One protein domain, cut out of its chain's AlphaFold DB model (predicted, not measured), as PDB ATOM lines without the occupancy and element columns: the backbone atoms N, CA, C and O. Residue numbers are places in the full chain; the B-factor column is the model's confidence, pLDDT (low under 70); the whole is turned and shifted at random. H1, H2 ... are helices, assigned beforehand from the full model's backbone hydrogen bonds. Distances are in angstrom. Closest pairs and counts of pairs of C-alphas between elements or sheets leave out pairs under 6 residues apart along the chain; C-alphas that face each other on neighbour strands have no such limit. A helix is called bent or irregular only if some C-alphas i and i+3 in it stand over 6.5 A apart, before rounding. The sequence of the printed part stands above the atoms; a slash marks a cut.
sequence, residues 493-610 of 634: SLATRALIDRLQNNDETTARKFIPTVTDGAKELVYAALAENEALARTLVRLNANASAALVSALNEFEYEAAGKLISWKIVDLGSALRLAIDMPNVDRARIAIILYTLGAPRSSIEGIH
ATOM      1  N   SER A 493     147.979  96.952  96.633       76.62
ATOM      2  CA  SER A 493     148.049  95.519  96.934       76.62
ATOM      3  C   SER A 493     147.704  94.687  95.696       76.62
ATOM      4  O   SER A 493     147.072  95.175  94.754       76.62
ATOM      5  N   LEU A 494     148.108  93.418  95.659       81.56
ATOM      6  CA  LEU A 494     147.708  92.517  94.576       81.56
ATOM      7  C   LEU A 494     146.184  92.466  94.417       81.56
ATOM      8  O   LEU A 494     145.701  92.478  93.286       81.56
ATOM      9  N   ALA A 495     145.447  92.474  95.531       83.00
ATOM     10  CA  ALA A 495     143.990  92.520  95.533       83.00
ATOM     11  C   ALA A 495     143.463  93.784  94.835       83.00
ATOM     12  O   ALA A 495     142.689  93.694  93.884       83.00
ATOM     13  N   THR A 496     143.983  94.946  95.230       81.81
ATOM     14  CA  THR A 496     143.628  96.247  94.653       81.81
ATOM     15  C   THR A 496     143.944  96.311  93.162       81.81
ATOM     16  O   THR A 496     143.101  96.713  92.365       81.81
ATOM     17  N   ARG A 497     145.137  95.858  92.751       83.06
ATOM     18  CA  ARG A 497     145.536  95.820  91.335       83.06
ATOM     19  C   ARG A 497     144.636  94.915  90.511       83.06
ATOM     20  O   ARG A 497     144.229  95.312  89.427       83.06
ATOM     21  N   ALA A 498     144.332  93.722  91.018       85.00
ATOM     22  CA  ALA A 498     143.474  92.780  90.319       85.00
ATOM     23  C   ALA A 498     142.047  93.322  90.172       85.00
ATOM     24  O   ALA A 498     141.494  93.247  89.078       85.00
ATOM     25  N   LEU A 499     141.471  93.926  91.219       86.56
ATOM     26  CA  LEU A 499     140.132  94.510  91.126       86.56
ATOM     27  C   LEU A 499     140.079  95.651  90.103       86.56
ATOM     28  O   LEU A 499     139.182  95.683  89.261       86.56
ATOM     29  N   ILE A 500     141.053  96.563  90.139       82.75
ATOM     30  CA  ILE A 500     141.106  97.707  89.219       82.75
ATOM     31  C   ILE A 500     141.293  97.249  87.775       82.75
ATOM     32  O   ILE A 500     140.577  97.721  86.899       82.75
ATOM     33  N   ASP A 501     142.197  96.301  87.531       84.69
ATOM     34  CA  ASP A 501     142.410  95.719  86.206       84.69
ATOM     35  C   ASP A 501     141.120  95.083  85.653       84.69
ATOM     36  O   ASP A 501     140.790  95.251  84.480       84.69
ATOM     37  N   ARG A 502     140.323  94.409  86.492       88.88
ATOM     38  CA  ARG A 502     139.016  93.877  86.066       88.88
ATOM     39  C   ARG A 502     138.015  94.979  85.733       88.88
ATOM     40  O   ARG A 502     137.350  94.893  84.702       88.88
ATOM     41  N   LEU A 503     137.936  96.023  86.555       87.12
ATOM     42  CA  LEU A 503     137.037  97.153  86.313       87.12
ATOM     43  C   LEU A 503     137.415  97.935  85.049       87.12
ATOM     44  O   LEU A 503     136.534  98.297  84.278       87.12
ATOM     45  N   GLN A 504     138.708  98.128  84.784       84.56
ATOM     46  CA  GLN A 504     139.196  98.750  83.548       84.56
ATOM     47  C   GLN A 504     138.867  97.916  82.301       84.56
ATOM     48  O   GLN A 504     138.610  98.474  81.238       84.56
ATOM     49  N   ASN A 505     138.815  96.589  82.441       85.12
ATOM     50  CA  ASN A 505     138.407  95.662  81.385       85.12
ATOM     51  C   ASN A 505     136.880  95.421  81.329       85.12
ATOM     52  O   ASN A 505     136.437  94.507  80.635       85.12
ATOM     53  N   ASN A 506     136.069  96.222  82.037       84.62
ATOM     54  CA  ASN A 506     134.605  96.097  82.138       84.62
ATOM     55  C   ASN A 506     134.094  94.736  82.667       84.62
ATOM     56  O   ASN A 506     132.944  94.364  82.433       84.62
ATOM     57  N   ASP A 507     134.910  93.992  83.416       87.25
ATOM     58  CA  ASP A 507     134.515  92.727  84.046       87.25
ATOM     59  C   ASP A 507     133.914  92.970  85.440       87.25
ATOM     60  O   ASP A 507     134.472  92.617  86.485       87.25
ATOM     61  N   GLU A 508     132.741  93.604  85.462       87.19
ATOM     62  CA  GLU A 508     132.012  93.879  86.705       87.19
ATOM     63  C   GLU A 508     131.568  92.594  87.423       87.19
ATOM     64  O   GLU A 508     131.361  92.593  88.638       87.19
ATOM     65  N   THR A 509     131.410  91.491  86.687       86.88
ATOM     66  CA  THR A 509     130.937  90.216  87.237       86.88
ATOM     67  C   THR A 509     131.954  89.576  88.166       86.88
ATOM     68  O   THR A 509     131.612  89.214  89.295       86.88
ATOM     69  N   THR A 510     133.214  89.496  87.736       85.12
ATOM     70  CA  THR A 510     134.299  89.027  88.592       85.12
ATOM     71  C   THR A 510     134.589  90.054  89.680       85.12
ATOM     72  O   THR A 510     134.758  89.659  90.832       85.12
ATOM     73  N   ALA A 511     134.540  91.358  89.378       85.62
ATOM     74  CA  ALA A 511     134.724  92.417  90.377       85.62
ATOM     75  C   ALA A 511     133.707  92.339  91.535       85.62
ATOM     76  O   ALA A 511     134.072  92.498  92.698       85.62
ATOM     77  N   ARG A 512     132.438  92.018  91.243       87.06
ATOM     78  CA  ARG A 512     131.382  91.847  92.255       87.06
ATOM     79  C   ARG A 512     131.630  90.661  93.185       87.06
ATOM     80  O   ARG A 512     131.290  90.742  94.359       87.06
ATOM     81  N   LYS A 513     132.201  89.566  92.675       85.88
ATOM     82  CA  LYS A 513     132.631  88.431  93.512       85.88
ATOM     83  C   LYS A 513     133.866  88.793  94.333       85.88
ATOM     84  O   LYS A 513     133.992  88.377  95.474       85.88
ATOM     85  N   PHE A 514     134.750  89.603  93.759       86.56
ATOM     86  CA  PHE A 514     136.041  89.951  94.336       86.56
ATOM     87  C   PHE A 514     135.933  90.634  95.702       86.56
ATOM     88  O   PHE A 514     136.658  90.249  96.614       86.56
ATOM     89  N   ILE A 515     135.038  91.620  95.841       85.00
ATOM     90  CA  ILE A 515     134.872  92.406  97.075       85.00
ATOM     91  C   ILE A 515     134.579  91.466  98.267       85.00
ATOM     92  O   ILE A 515     135.486  91.193  99.049       85.00
ATOM     93  N   PRO A 516     133.414  90.805  98.384       84.62
ATOM     94  CA  PRO A 516     133.122  89.982  99.561       84.62
ATOM     95  C   PRO A 516     134.112  88.825  99.801       84.62
ATOM     96  O   PRO A 516     134.200  88.339 100.925       84.62
ATOM     97  N   THR A 517     134.847  88.370  98.778       82.50
ATOM     98  CA  THR A 517     135.816  87.269  98.900       82.50
ATOM     99  C   THR A 517     137.208  87.716  99.363       82.50
ATOM    100  O   THR A 517     137.888  86.941 100.031       82.50
ATOM    101  N   VAL A 518     137.664  88.918  98.997       81.50
ATOM    102  CA  VAL A 518     139.080  89.317  99.138       81.50
ATOM    103  C   VAL A 518     139.282  90.679  99.808       81.50
ATOM    104  O   VAL A 518     140.326  90.895 100.422       81.50
ATOM    105  N   THR A 519     138.331  91.612  99.700       86.50
ATOM    106  CA  THR A 519     138.489  92.991 100.197       86.50
ATOM    107  C   THR A 519     137.146  93.653 100.497       86.50
ATOM    108  O   THR A 519     136.201  93.532  99.738       86.50
ATOM    109  N   ASP A 520     137.044  94.481 101.529       86.00
ATOM    110  CA  ASP A 520     135.842  95.304 101.725       86.00
ATOM    111  C   ASP A 520     135.742  96.487 100.738       86.00
ATOM    112  O   ASP A 520     134.794  97.269 100.793       86.00
ATOM    113  N   GLY A 521     136.710  96.636  99.826       86.81
ATOM    114  CA  GLY A 521     136.769  97.703  98.830       86.81
ATOM    115  C   GLY A 521     137.269  99.042  99.379       86.81
ATOM    116  O   GLY A 521     137.365 100.009  98.620       86.81
ATOM    117  N   ALA A 522     137.594  99.133 100.674       89.19
ATOM    118  CA  ALA A 522     138.000 100.382 101.310       89.19
ATOM    119  C   ALA A 522     139.334 100.900 100.754       89.19
ATOM    120  O   ALA A 522     139.451 102.067 100.379       89.19
ATOM    121  N   LYS A 523     140.336 100.021 100.634       86.31
ATOM    122  CA  LYS A 523     141.658 100.375 100.088       86.31
ATOM    123  C   LYS A 523     141.589 100.745  98.610       86.31
ATOM    124  O   LYS A 523     142.286 101.653  98.166       86.31
ATOM    125  N   GLU A 524     140.730 100.070  97.853       88.00
ATOM    126  CA  GLU A 524     140.483 100.362  96.444       88.00
ATOM    127  C   GLU A 524     139.833 101.740  96.259       88.00
ATOM    128  O   GLU A 524     140.186 102.461  95.326       88.00
ATOM    129  N   LEU A 525     138.945 102.145  97.173       90.88
ATOM    130  CA  LEU A 525     138.372 103.493  97.195       90.88
ATOM    131  C   LEU A 525     139.414 104.562  97.537       90.88
ATOM    132  O   LEU A 525     139.458 105.589  96.861       90.88
ATOM    133  N   VAL A 526     140.279 104.319  98.528       89.44
ATOM    134  CA  VAL A 526     141.401 105.226  98.837       89.44
ATOM    135  C   VAL A 526     142.331 105.356  97.630       89.44
ATOM    136  O   VAL A 526     142.729 106.463  97.272       89.44
ATOM    137  N   TYR A 527     142.625 104.251  96.941       86.00
ATOM    138  CA  TYR A 527     143.406 104.288  95.708       86.00
ATOM    139  C   TYR A 527     142.716 105.113  94.612       86.00
ATOM    140  O   TYR A 527     143.364 105.947  93.982       86.00
ATOM    141  N   ALA A 528     141.413 104.914  94.387       88.50
ATOM    142  CA  ALA A 528     140.655 105.692  93.408       88.50
ATOM    143  C   ALA A 528     140.664 107.194  93.739       88.50
ATOM    144  O   ALA A 528     140.791 108.014  92.831       88.50
ATOM    145  N   ALA A 529     140.602 107.545  95.028       90.19
ATOM    146  CA  ALA A 529     140.728 108.915  95.518       90.19
ATOM    147  C   ALA A 529     142.118 109.515  95.250       90.19
ATOM    148  O   ALA A 529     142.207 110.601  94.683       90.19
ATOM    149  N   LEU A 530     143.197 108.787  95.557       83.88
ATOM    150  CA  LEU A 530     144.576 109.198  95.249       83.88
ATOM    151  C   LEU A 530     144.839 109.331  93.740       83.88
ATOM    152  O   LEU A 530     145.662 110.140  93.317       83.88
ATOM    153  N   ALA A 531     144.165 108.518  92.926       81.44
ATOM    154  CA  ALA A 531     144.227 108.578  91.469       81.44
ATOM    155  C   ALA A 531     143.282 109.632  90.862       81.44
ATOM    156  O   ALA A 531     143.241 109.760  89.640       81.44
ATOM    157  N   GLU A 532     142.512 110.346  91.691       88.38
ATOM    158  CA  GLU A 532     141.501 111.329  91.285       88.38
ATOM    159  C   GLU A 532     140.458 110.776  90.300       88.38
ATOM    160  O   GLU A 532     139.893 111.493  89.475       88.38
ATOM    161  N   ASN A 533     140.176 109.476  90.392       89.69
ATOM    162  CA  ASN A 533     139.254 108.786  89.502       89.69
ATOM    163  C   ASN A 533     137.889 108.597  90.173       89.69
ATOM    164  O   ASN A 533     137.565 107.532  90.707       89.69
ATOM    165  N   GLU A 534     137.070 109.647  90.117       93.75
ATOM    166  CA  GLU A 534     135.722 109.650  90.690       93.75
ATOM    167  C   GLU A 534     134.818 108.577  90.058       93.75
ATOM    168  O   GLU A 534     134.033 107.934  90.753       93.75
ATOM    169  N   ALA A 535     134.947 108.326  88.751       92.19
ATOM    170  CA  ALA A 535     134.150 107.316  88.051       92.19
ATOM    171  C   ALA A 535     134.432 105.895  88.573       92.19
ATOM    172  O   ALA A 535     133.503 105.112  88.809       92.19
ATOM    173  N   LEU A 536     135.708 105.577  88.816       91.25
ATOM    174  CA  LEU A 536     136.117 104.331  89.459       91.25
ATOM    175  C   LEU A 536     135.584 104.257  90.895       91.25
ATOM    176  O   LEU A 536     135.013 103.233  91.271       91.25
ATOM    177  N   ALA A 537     135.703 105.337  91.673       92.50
ATOM    178  CA  ALA A 537     135.200 105.382  93.044       92.50
ATOM    179  C   ALA A 537     133.680 105.135  93.104       92.50
ATOM    180  O   ALA A 537     133.215 104.282  93.859       92.50
ATOM    181  N   ARG A 538     132.898 105.795  92.240       94.00
ATOM    182  CA  ARG A 538     131.443 105.583  92.135       94.00
ATOM    183  C   ARG A 538     131.094 104.155  91.718       94.00
ATOM    184  O   ARG A 538     130.128 103.584  92.223       94.00
ATOM    185  N   THR A 539     131.893 103.553  90.838       92.75
ATOM    186  CA  THR A 539     131.721 102.149  90.439       92.75
ATOM    187  C   THR A 539     131.961 101.198  91.608       92.75
ATOM    188  O   THR A 539     131.140 100.313  91.837       92.75
ATOM    189  N   LEU A 540     133.025 101.406  92.385       92.00
ATOM    190  CA  LEU A 540     133.329 100.612  93.578       92.00
ATOM    191  C   LEU A 540     132.201 100.698  94.618       92.00
ATOM    192  O   LEU A 540     131.764  99.670  95.130       92.00
ATOM    193  N   VAL A 541     131.660 101.896  94.867       92.75
ATOM    194  CA  VAL A 541     130.513 102.089  95.775       92.75
ATOM    195  C   VAL A 541     129.278 101.332  95.285       92.75
ATOM    196  O   VAL A 541     128.629 100.641  96.066       92.75
ATOM    197  N   ARG A 542     128.974 101.380  93.980       93.00
ATOM    198  CA  ARG A 542     127.871 100.607  93.372       93.00
ATOM    199  C   ARG A 542     128.061  99.090  93.514       93.00
ATOM    200  O   ARG A 542     127.084  98.342  93.497       93.00
ATOM    201  N   LEU A 543     129.304  98.633  93.647       91.25
ATOM    202  CA  LEU A 543     129.653  97.239  93.920       91.25
ATOM    203  C   LEU A 543     129.725  96.916  95.427       91.25
ATOM    204  O   LEU A 543     130.169  95.827  95.780       91.25
ATOM    205  N   ASN A 544     129.223  97.803  96.294       91.31
ATOM    206  CA  ASN A 544     129.196  97.686  97.758       91.31
ATOM    207  C   ASN A 544     130.569  97.769  98.446       91.31
ATOM    208  O   ASN A 544     130.758  97.177  99.508       91.31
ATOM    209  N   ALA A 545     131.521  98.515  97.882       92.19
ATOM    210  CA  ALA A 545     132.732  98.877  98.614       92.19
ATOM    211  C   ALA A 545     132.401  99.741  99.849       92.19
ATOM    212  O   ALA A 545     131.549 100.633  99.794       92.19
ATOM    213  N   ASN A 546     133.095  99.502 100.962       91.94
ATOM    214  CA  ASN A 546     132.857 100.179 102.231       91.94
ATOM    215  C   ASN A 546     133.495 101.581 102.258       91.94
ATOM    216  O   ASN A 546     134.657 101.767 102.624       91.94
ATOM    217  N   ALA A 547     132.703 102.586 101.888       93.69
ATOM    218  CA  ALA A 547     133.118 103.987 101.838       93.69
ATOM    219  C   ALA A 547     133.508 104.571 103.210       93.69
ATOM    220  O   ALA A 547     134.480 105.321 103.308       93.69
ATOM    221  N   SER A 548     132.801 104.207 104.283       93.12
ATOM    222  CA  SER A 548     133.130 104.660 105.642       93.12
ATOM    223  C   SER A 548     134.462 104.084 106.118       93.12
ATOM    224  O   SER A 548     135.277 104.823 106.669       93.12
ATOM    225  N   ALA A 549     134.729 102.802 105.845       91.00
ATOM    226  CA  ALA A 549     136.031 102.193 106.116       91.00
ATOM    227  C   ALA A 549     137.149 102.852 105.300       91.00
ATOM    228  O   ALA A 549     138.235 103.061 105.831       91.00
ATOM    229  N   ALA A 550     136.878 103.247 104.049       92.62
ATOM    230  CA  ALA A 550     137.846 103.967 103.220       92.62
ATOM    231  C   ALA A 550     138.263 105.302 103.856       92.62
ATOM    232  O   ALA A 550     139.455 105.589 103.940       92.62
ATOM    233  N   LEU A 551     137.305 106.088 104.364       93.94
ATOM    234  CA  LEU A 551     137.608 107.353 105.040       93.94
ATOM    235  C   LEU A 551     138.397 107.135 106.336       93.94
ATOM    236  O   LEU A 551     139.406 107.802 106.551       93.94
ATOM    237  N   VAL A 552     137.979 106.188 107.181       91.38
ATOM    238  CA  VAL A 552     138.699 105.872 108.428       91.38
ATOM    239  C   VAL A 552     140.119 105.395 108.124       91.38
ATOM    240  O   VAL A 552     141.064 105.863 108.755       91.38
ATOM    241  N   SER A 553     140.285 104.528 107.122       89.56
ATOM    242  CA  SER A 553     141.595 104.053 106.674       89.56
ATOM    243  C   SER A 553     142.466 105.212 106.195       89.56
ATOM    244  O   SER A 553     143.598 105.327 106.652       89.56
ATOM    245  N   ALA A 554     141.941 106.105 105.348       89.88
ATOM    246  CA  ALA A 554     142.676 107.267 104.852       89.88
ATOM    247  C   ALA A 554     143.121 108.202 105.990       89.88
ATOM    248  O   ALA A 554     144.273 108.623 106.030       89.88
ATOM    249  N   LEU A 555     142.244 108.489 106.959       90.50
ATOM    250  CA  LEU A 555     142.572 109.332 108.116       90.50
ATOM    251  C   LEU A 555     143.581 108.670 109.069       90.50
ATOM    252  O   LEU A 555     144.441 109.350 109.642       90.50
ATOM    253  N   ASN A 556     143.493 107.350 109.242       87.12
ATOM    254  CA  ASN A 556     144.441 106.580 110.043       87.12
ATOM    255  C   ASN A 556     145.838 106.584 109.404       87.12
ATOM    256  O   ASN A 556     146.838 106.768 110.094       87.12
ATOM    257  N   GLU A 557     145.878 106.457 108.079       81.00
ATOM    258  CA  GLU A 557     147.077 106.436 107.237       81.00
ATOM    259  C   GLU A 557     147.620 107.829 106.867       81.00
ATOM    260  O   GLU A 557     148.593 107.934 106.124       81.00
ATOM    261  N   PHE A 558     147.036 108.906 107.408       84.75
ATOM    262  CA  PHE A 558     147.407 110.300 107.122       84.75
ATOM    263  C   PHE A 558     147.230 110.720 105.647       84.75
ATOM    264  O   PHE A 558     147.768 111.745 105.226       84.75
ATOM    265  N   GLU A 559     146.444 109.977 104.864       85.75
ATOM    266  CA  GLU A 559     146.116 110.256 103.459       85.75
ATOM    267  C   GLU A 559     144.977 111.283 103.352       85.75
ATOM    268  O   GLU A 559     143.881 111.012 102.857       85.75
ATOM    269  N   TYR A 560     145.237 112.489 103.856       89.69
ATOM    270  CA  TYR A 560     144.240 113.554 103.989       89.69
ATOM    271  C   TYR A 560     143.657 114.030 102.666       89.69
ATOM    272  O   TYR A 560     142.473 114.335 102.606       89.69
ATOM    273  N   GLU A 561     144.445 114.037 101.594       88.62
ATOM    274  CA  GLU A 561     143.941 114.410 100.272       88.62
ATOM    275  C   GLU A 561     142.981 113.351  99.713       88.62
ATOM    276  O   GLU A 561     141.942 113.691  99.153       88.62
ATOM    277  N   ALA A 562     143.259 112.065  99.952       90.44
ATOM    278  CA  ALA A 562     142.328 110.994  99.606       90.44
ATOM    279  C   ALA A 562     141.027 111.106 100.416       90.44
ATOM    280  O   ALA A 562     139.939 111.007  99.849       90.44
ATOM    281  N   ALA A 563     141.130 111.374 101.724       93.38
ATOM    282  CA  ALA A 563     139.976 111.652 102.579       93.38
ATOM    283  C   ALA A 563     139.158 112.850 102.059       93.38
ATOM    284  O   ALA A 563     137.937 112.748 101.928       93.38
ATOM    285  N   GLY A 564     139.834 113.937 101.673       92.50
ATOM    286  CA  GLY A 564     139.225 115.125 101.081       92.50
ATOM    287  C   GLY A 564     138.476 114.849  99.789       92.50
ATOM    288  O   GLY A 564     137.332 115.276  99.646       92.50
ATOM    289  N   LYS A 565     139.047 114.055  98.877       93.06
ATOM    290  CA  LYS A 565     138.347 113.642  97.652       93.06
ATOM    291  C   LYS A 565     137.092 112.829  97.983       93.06
ATOM    292  O   LYS A 565     136.018 113.165  97.491       93.06
ATOM    293  N   LEU A 566     137.186 111.837  98.875       94.25
ATOM    294  CA  LEU A 566     136.041 111.014  99.293       94.25
ATOM    295  C   LEU A 566     134.889 111.848  99.890       94.25
ATOM    296  O   LEU A 566     133.720 111.586  99.585       94.25
ATOM    297  N   ILE A 567     135.217 112.860 100.700       92.69
ATOM    298  CA  ILE A 567     134.252 113.807 101.275       92.69
ATOM    299  C   ILE A 567     133.665 114.709 100.181       92.69
ATOM    300  O   ILE A 567     132.444 114.803 100.054       92.69
ATOM    301  N   SER A 568     134.511 115.312  99.339       90.88
ATOM    302  CA  SER A 568     134.084 116.224  98.266       90.88
ATOM    303  C   SER A 568     133.163 115.553  97.237       90.88
ATOM    304  O   SER A 568     132.207 116.163  96.758       90.88
ATOM    305  N   TRP A 569     133.379 114.262  96.958       92.94
ATOM    306  CA  TRP A 569     132.546 113.460  96.057       92.94
ATOM    307  C   TRP A 569     131.202 113.044  96.663       92.94
ATOM    308  O   TRP A 569     130.371 112.458  95.956       92.94
ATOM    309  N   LYS A 570     130.982 113.346  97.952       91.19
ATOM    310  CA  LYS A 570     129.788 112.986  98.733       91.19
ATOM    311  C   LYS A 570     129.525 111.478  98.731       91.19
ATOM    312  O   LYS A 570     128.383 111.032  98.653       91.19
ATOM    313  N   ILE A 571     130.601 110.691  98.764       91.12
ATOM    314  CA  ILE A 571     130.545 109.223  98.786       91.12
ATOM    315  C   ILE A 571     130.451 108.694 100.225       91.12
ATOM    316  O   ILE A 571     129.955 107.589 100.444       91.12
ATOM    317  N   VAL A 572     130.915 109.472 101.206       90.81
ATOM    318  CA  VAL A 572     131.026 109.048 102.605       90.81
ATOM    319  C   VAL A 572     130.092 109.848 103.504       90.81
ATOM    320  O   VAL A 572     129.994 111.066 103.381       90.81
ATOM    321  N   ASP A 573     129.467 109.155 104.455       89.81
ATOM    322  CA  ASP A 573     128.774 109.756 105.591       89.81
ATOM    323  C   ASP A 573     129.704 109.836 106.816       89.81
ATOM    324  O   ASP A 573     130.242 108.819 107.274       89.81
ATOM    325  N   LEU A 574     129.897 111.049 107.350       89.62
ATOM    326  CA  LEU A 574     130.822 111.307 108.461       89.62
ATOM    327  C   LEU A 574     130.375 110.630 109.767       89.62
ATOM    328  O   LEU A 574     131.223 110.172 110.531       89.62
ATOM    329  N   GLY A 575     129.063 110.523 110.013       86.06
ATOM    330  CA  GLY A 575     128.524 109.852 111.203       86.06
ATOM    331  C   GLY A 575     128.798 108.347 111.192       86.06
ATOM    332  O   GLY A 575     129.260 107.777 112.182       86.06
ATOM    333  N   SER A 576     128.595 107.708 110.041       88.88
ATOM    334  CA  SER A 576     128.893 106.289 109.823       88.88
ATOM    335  C   SER A 576     130.391 105.997 109.938       88.88
ATOM    336  O   SER A 576     130.778 105.002 110.553       88.88
ATOM    337  N   ALA A 577     131.243 106.880 109.404       90.00
ATOM    338  CA  ALA A 577     132.694 106.784 109.565       90.00
ATOM    339  C   ALA A 577     133.124 106.927 111.035       90.00
ATOM    340  O   ALA A 577     133.965 106.159 111.496       90.00
ATOM    341  N   LEU A 578     132.515 107.850 111.787       87.75
ATOM    342  CA  LEU A 578     132.796 108.039 113.211       87.75
ATOM    343  C   LEU A 578     132.439 106.794 114.027       87.75
ATOM    344  O   LEU A 578     133.259 106.319 114.812       87.75
ATOM    345  N   ARG A 579     131.246 106.230 113.806       85.94
ATOM    346  CA  ARG A 579     130.815 104.998 114.477       85.94
ATOM    347  C   ARG A 579     131.780 103.845 114.198       85.94
ATOM    348  O   ARG A 579     132.219 103.174 115.126       85.94
ATOM    349  N   LEU A 580     132.167 103.669 112.935       87.56
ATOM    350  CA  LEU A 580     133.106 102.624 112.539       87.56
ATOM    351  C   LEU A 580     134.496 102.814 113.166       87.56
ATOM    352  O   LEU A 580     135.090 101.847 113.636       87.56
ATOM    353  N   ALA A 581     135.013 104.047 113.205       86.25
ATOM    354  CA  ALA A 581     136.325 104.345 113.784       86.25
ATOM    355  C   ALA A 581     136.419 103.935 115.261       86.25
ATOM    356  O   ALA A 581     137.470 103.476 115.708       86.25
ATOM    357  N   ILE A 582     135.323 104.069 116.010       81.38
ATOM    358  CA  ILE A 582     135.256 103.709 117.429       81.38
ATOM    359  C   ILE A 582     135.288 102.188 117.628       81.38
ATOM    360  O   ILE A 582     135.939 101.702 118.557       81.38
ATOM    361  N   ASP A 583     134.649 101.437 116.731       81.94
ATOM    362  CA  ASP A 583     134.577  99.975 116.799       81.94
ATOM    363  C   ASP A 583     135.892  99.294 116.358       81.94
ATOM    364  O   ASP A 583     136.186  98.165 116.761       81.94
ATOM    365  N   MET A 584     136.742  99.972 115.577       79.81
ATOM    366  CA  MET A 584     137.987  99.394 115.057       79.81
ATOM    367  C   MET A 584     139.108  99.324 116.121       79.81
ATOM    368  O   MET A 584     139.415 100.327 116.765       79.81
ATOM    369  N   PRO A 585     139.764  98.165 116.342       70.56
ATOM    370  CA  PRO A 585     140.789  97.997 117.386       70.56
ATOM    371  C   PRO A 585     142.175  98.567 117.039       70.56
ATOM    372  O   PRO A 585     142.927  98.900 117.945       70.56
ATOM    373  N   ASN A 586     142.510  98.703 115.751       73.75
ATOM    374  CA  ASN A 586     143.859  99.063 115.277       73.75
ATOM    375  C   ASN A 586     143.937 100.488 114.705       73.75
ATOM    376  O   ASN A 586     144.658 100.734 113.740       73.75
ATOM    377  N   VAL A 587     143.133 101.400 115.245       78.44
ATOM    378  CA  VAL A 587     142.973 102.763 114.732       78.44
ATOM    379  C   VAL A 587     143.206 103.755 115.864       78.44
ATOM    380  O   VAL A 587     142.795 103.502 116.997       78.44
ATOM    381  N   ASP A 588     143.827 104.894 115.562       81.12
ATOM    382  CA  ASP A 588     143.948 106.017 116.498       81.12
ATOM    383  C   ASP A 588     142.580 106.702 116.691       81.12
ATOM    384  O   ASP A 588     142.249 107.721 116.075       81.12
ATOM    385  N   ARG A 589     141.735 106.070 117.517       84.06
ATOM    386  CA  ARG A 589     140.320 106.429 117.705       84.06
ATOM    387  C   ARG A 589     140.145 107.876 118.145       84.06
ATOM    388  O   ARG A 589     139.240 108.548 117.659       84.06
ATOM    389  N   ALA A 590     140.999 108.346 119.054       79.12
ATOM    390  CA  ALA A 590     140.908 109.690 119.614       79.12
ATOM    391  C   ALA A 590     141.160 110.744 118.533       79.12
ATOM    392  O   ALA A 590     140.322 111.622 118.324       79.12
ATOM    393  N   ARG A 591     142.253 110.594 117.777       84.38
ATOM    394  CA  ARG A 591     142.604 111.517 116.697       84.38
ATOM    395  C   ARG A 591     141.535 111.559 115.612       84.38
ATOM    396  O   ARG A 591     141.108 112.640 115.210       84.38
ATOM    397  N   ILE A 592     141.090 110.395 115.136       86.69
ATOM    398  CA  ILE A 592     140.087 110.330 114.064       86.69
ATOM    399  C   ILE A 592     138.747 110.888 114.539       86.69
ATOM    400  O   ILE A 592     138.122 111.639 113.795       86.69
ATOM    401  N   ALA A 593     138.331 110.597 115.773       82.88
ATOM    402  CA  ALA A 593     137.113 111.173 116.330       82.88
ATOM    403  C   ALA A 593     137.198 112.704 116.401       82.88
ATOM    404  O   ALA A 593     136.271 113.374 115.958       82.88
ATOM    405  N   ILE A 594     138.314 113.268 116.881       81.38
ATOM    406  CA  ILE A 594     138.520 114.726 116.932       81.38
ATOM    407  C   ILE A 594     138.421 115.344 115.535       81.38
ATOM    408  O   ILE A 594     137.726 116.347 115.363       81.38
ATOM    409  N   ILE A 595     139.073 114.744 114.533       87.12
ATOM    410  CA  ILE A 595     138.987 115.206 113.143       87.12
ATOM    411  C   ILE A 595     137.530 115.165 112.678       87.12
ATOM    412  O   ILE A 595     136.990 116.195 112.292       87.12
ATOM    413  N   LEU A 596     136.859 114.017 112.773       88.12
ATOM    414  CA  LEU A 596     135.487 113.866 112.287       88.12
ATOM    415  C   LEU A 596     134.508 114.811 112.999       88.12
ATOM    416  O   LEU A 596     133.662 115.399 112.332       88.12
ATOM    417  N   TYR A 597     134.659 115.044 114.307       83.12
ATOM    418  CA  TYR A 597     133.870 116.047 115.036       83.12
ATOM    419  C   TYR A 597     134.085 117.460 114.526       83.12
ATOM    420  O   TYR A 597     133.134 118.217 114.365       83.12
ATOM    421  N   THR A 598     135.336 117.807 114.252       83.62
ATOM    422  CA  THR A 598     135.702 119.127 113.734       83.62
ATOM    423  C   THR A 598     135.087 119.392 112.370       83.62
ATOM    424  O   THR A 598     134.733 120.523 112.063       83.62
ATOM    425  N   LEU A 599     134.932 118.339 111.571       85.81
ATOM    426  CA  LEU A 599     134.284 118.386 110.265       85.81
ATOM    427  C   LEU A 599     132.751 118.272 110.358       85.81
ATOM    428  O   LEU A 599     132.074 118.309 109.333       85.81
ATOM    429  N   GLY A 600     132.198 118.133 111.571       82.06
ATOM    430  CA  GLY A 600     130.760 118.134 111.824       82.06
ATOM    431  C   GLY A 600     130.097 116.765 111.981       82.06
ATOM    432  O   GLY A 600     128.880 116.667 111.861       82.06
ATOM    433  N   ALA A 601     130.831 115.679 112.222       84.06
ATOM    434  CA  ALA A 601     130.186 114.401 112.522       84.06
ATOM    435  C   ALA A 601     129.239 114.553 113.739       84.06
ATOM    436  O   ALA A 601     129.661 115.079 114.776       84.06
ATOM    437  N   PRO A 602     127.967 114.125 113.636       76.81
ATOM    438  CA  PRO A 602     126.979 114.435 114.658       76.81
ATOM    439  C   PRO A 602     127.303 113.726 115.974       76.81
ATOM    440  O   PRO A 602     127.635 112.540 116.011       76.81
ATOM    441  N   ARG A 603     127.161 114.448 117.091       66.56
ATOM    442  CA  ARG A 603     127.375 113.899 118.444       66.56
ATOM    443  C   ARG A 603     126.446 112.733 118.771       66.56
ATOM    444  O   ARG A 603     126.859 111.822 119.480       66.56
ATOM    445  N   SER A 604     125.245 112.712 118.202       66.00
ATOM    446  CA  SER A 604     124.308 111.595 118.354       66.00
ATOM    447  C   SER A 604     124.855 110.269 117.812       66.00
ATOM    448  O   SER A 604     124.429 109.210 118.262       66.00
ATOM    449  N   SER A 605     125.849 110.283 116.911       64.12
ATOM    450  CA  SER A 605     126.475 109.057 116.391       64.12
ATOM    451  C   SER A 605     127.263 108.257 117.434       64.12
ATOM    452  O   SER A 605     127.640 107.123 117.143       64.12
ATOM    453  N   ILE A 606     127.503 108.812 118.628       62.72
ATOM    454  CA  ILE A 606     128.222 108.143 119.727       62.72
ATOM    455  C   ILE A 606     127.396 108.000 121.011       62.72
ATOM    456  O   ILE A 606     127.930 107.556 122.029       62.72
ATOM    457  N   GLU A 607     126.119 108.399 121.006       51.16
ATOM    458  CA  GLU A 607     125.262 108.276 122.189       51.16
ATOM    459  C   GLU A 607     125.153 106.800 122.605       51.16
ATOM    460  O   GLU A 607     124.684 105.950 121.850       51.16
ATOM    461  N   GLY A 608     125.642 106.488 123.812       47.12
ATOM    462  CA  GLY A 608     125.726 105.124 124.348       47.12
ATOM    463  C   GLY A 608     127.127 104.501 124.334       47.12
ATOM    464  O   GLY A 608     127.303 103.426 124.905       47.12
ATOM    465  N   ILE A 609     128.133 105.165 123.753       51.75
ATOM    466  CA  ILE A 609     129.529 104.711 123.788       51.75
ATOM    467  C   ILE A 609     130.305 105.526 124.829       51.75
ATOM    468  O   ILE A 609     130.406 106.747 124.739       51.75
ATOM    469  N   HIS A 610     130.858 104.850 125.839       44.06
ATOM    470  CA  HIS A 610     131.620 105.488 126.915       44.06
ATOM    471  C   HIS A 610     133.001 105.921 126.393       44.06
ATOM    472  O   HIS A 610     133.982 105.191 126.503       44.06
TER     473      HIS A 610
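AT A GLANCE: This is residues 493 to 610 of the 634 residues of an uncharacterized protein of Bordetella sp. 02P26C-1 (UniProt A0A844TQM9). Starting from the first printed residue, you meet four helical hairpins set in a row along the longest axis, H1 with H2, H3 with H4, H5 with H6 and H7 with H8, like a short stacked solenoid. H3 and H5 make the middle of the row, and the short H9 packs on H7 in the last hairpin. The printed part has 118 residues with nine named helices, H1 to H9 in order along the chain, and no named strand; its class is all helix. It is compact, with a radius of gyration of the C-alphas of 14.4 A, and elongated, spanning 45 by 26 by 21 A.

IN THESE COORDINATES: Find C-alpha 494 at (147.708, 92.517, 94.576); from there H1 runs to residue 504, 15.3 A. Next come H2, residues 508 to 518, 15.0 A, then H3, 522 to 530, 12.6 A, and H4, 534 to 542, 12.3 A. H2 is neither bent nor irregular, but only just: C-alphas 513 and 516 are 6.3 A apart. Look for H5 from C-alpha 547 at (133.118, 103.987, 101.838) to residue 556, 14.2 A. H6 follows at residues 560 to 568, 12.0 A, H7 at 574 to 583, 14.6 A, and H8 at 589 to 598, 14.1 A. H9, residues 603 to 606, ends at C-alpha 606, (128.222, 108.143, 119.727).

HOW THE PARTS SIT: H1 and H2 form a hairpin, touching at a shallow tilt of 17 degrees; their closest C-alphas, Leu 499 and Ala 511, are 5.8 A apart. H1 touches H3 at a steep tilt of 64 degrees, with C-alphas of Thr 496 and Glu 524 closest at 5.5 A. H3 and H4 are the next hairpin, at 16 degrees, closest at the C-alphas of Ala 528 and Ala 537, 5.5 A. H3 and H5 are the hubs, touching four helices each, and touch each other at the C-alphas of Ala 522 and Ala 550, 4.1 A. H3 also touches H6, about perpendicular at 86 degrees, with the C-alphas of Ala 529 and Ala 562 closest at 4.9 A. H5 and H6 form a hairpin at 27 degrees, with the C-alphas of Leu 551 and Ala 563 closest at 5.5 A. H5 touches H7 at the C-alphas of Ser 548 and Ala 577, 4.5 A. H7 and H8 form the last hairpin, at 14 degrees, with the C-alphas of Ile 582 and Arg 589 closest at 5.8 A. H9 touches H7 at the C-alphas of Gly 575 and Ser 605, 5.6 A. Among the pairs apart are H1 and H8. Every O i to N i+4 pair is within hydrogen-bond range in H1, H3, H4, H5, H6, H7 and H8, and 6 of 7 are in H2; H9 is too short for such a pair.

THE WHOLE: The two C-alphas farthest apart, Asn 505 and His 610, are 47.1 A apart. The printed part has no cut, and its links between helices are tight. Mean pLDDT of the printed part is 85.0; look for low confidence, under 70, at residues 603 to 610.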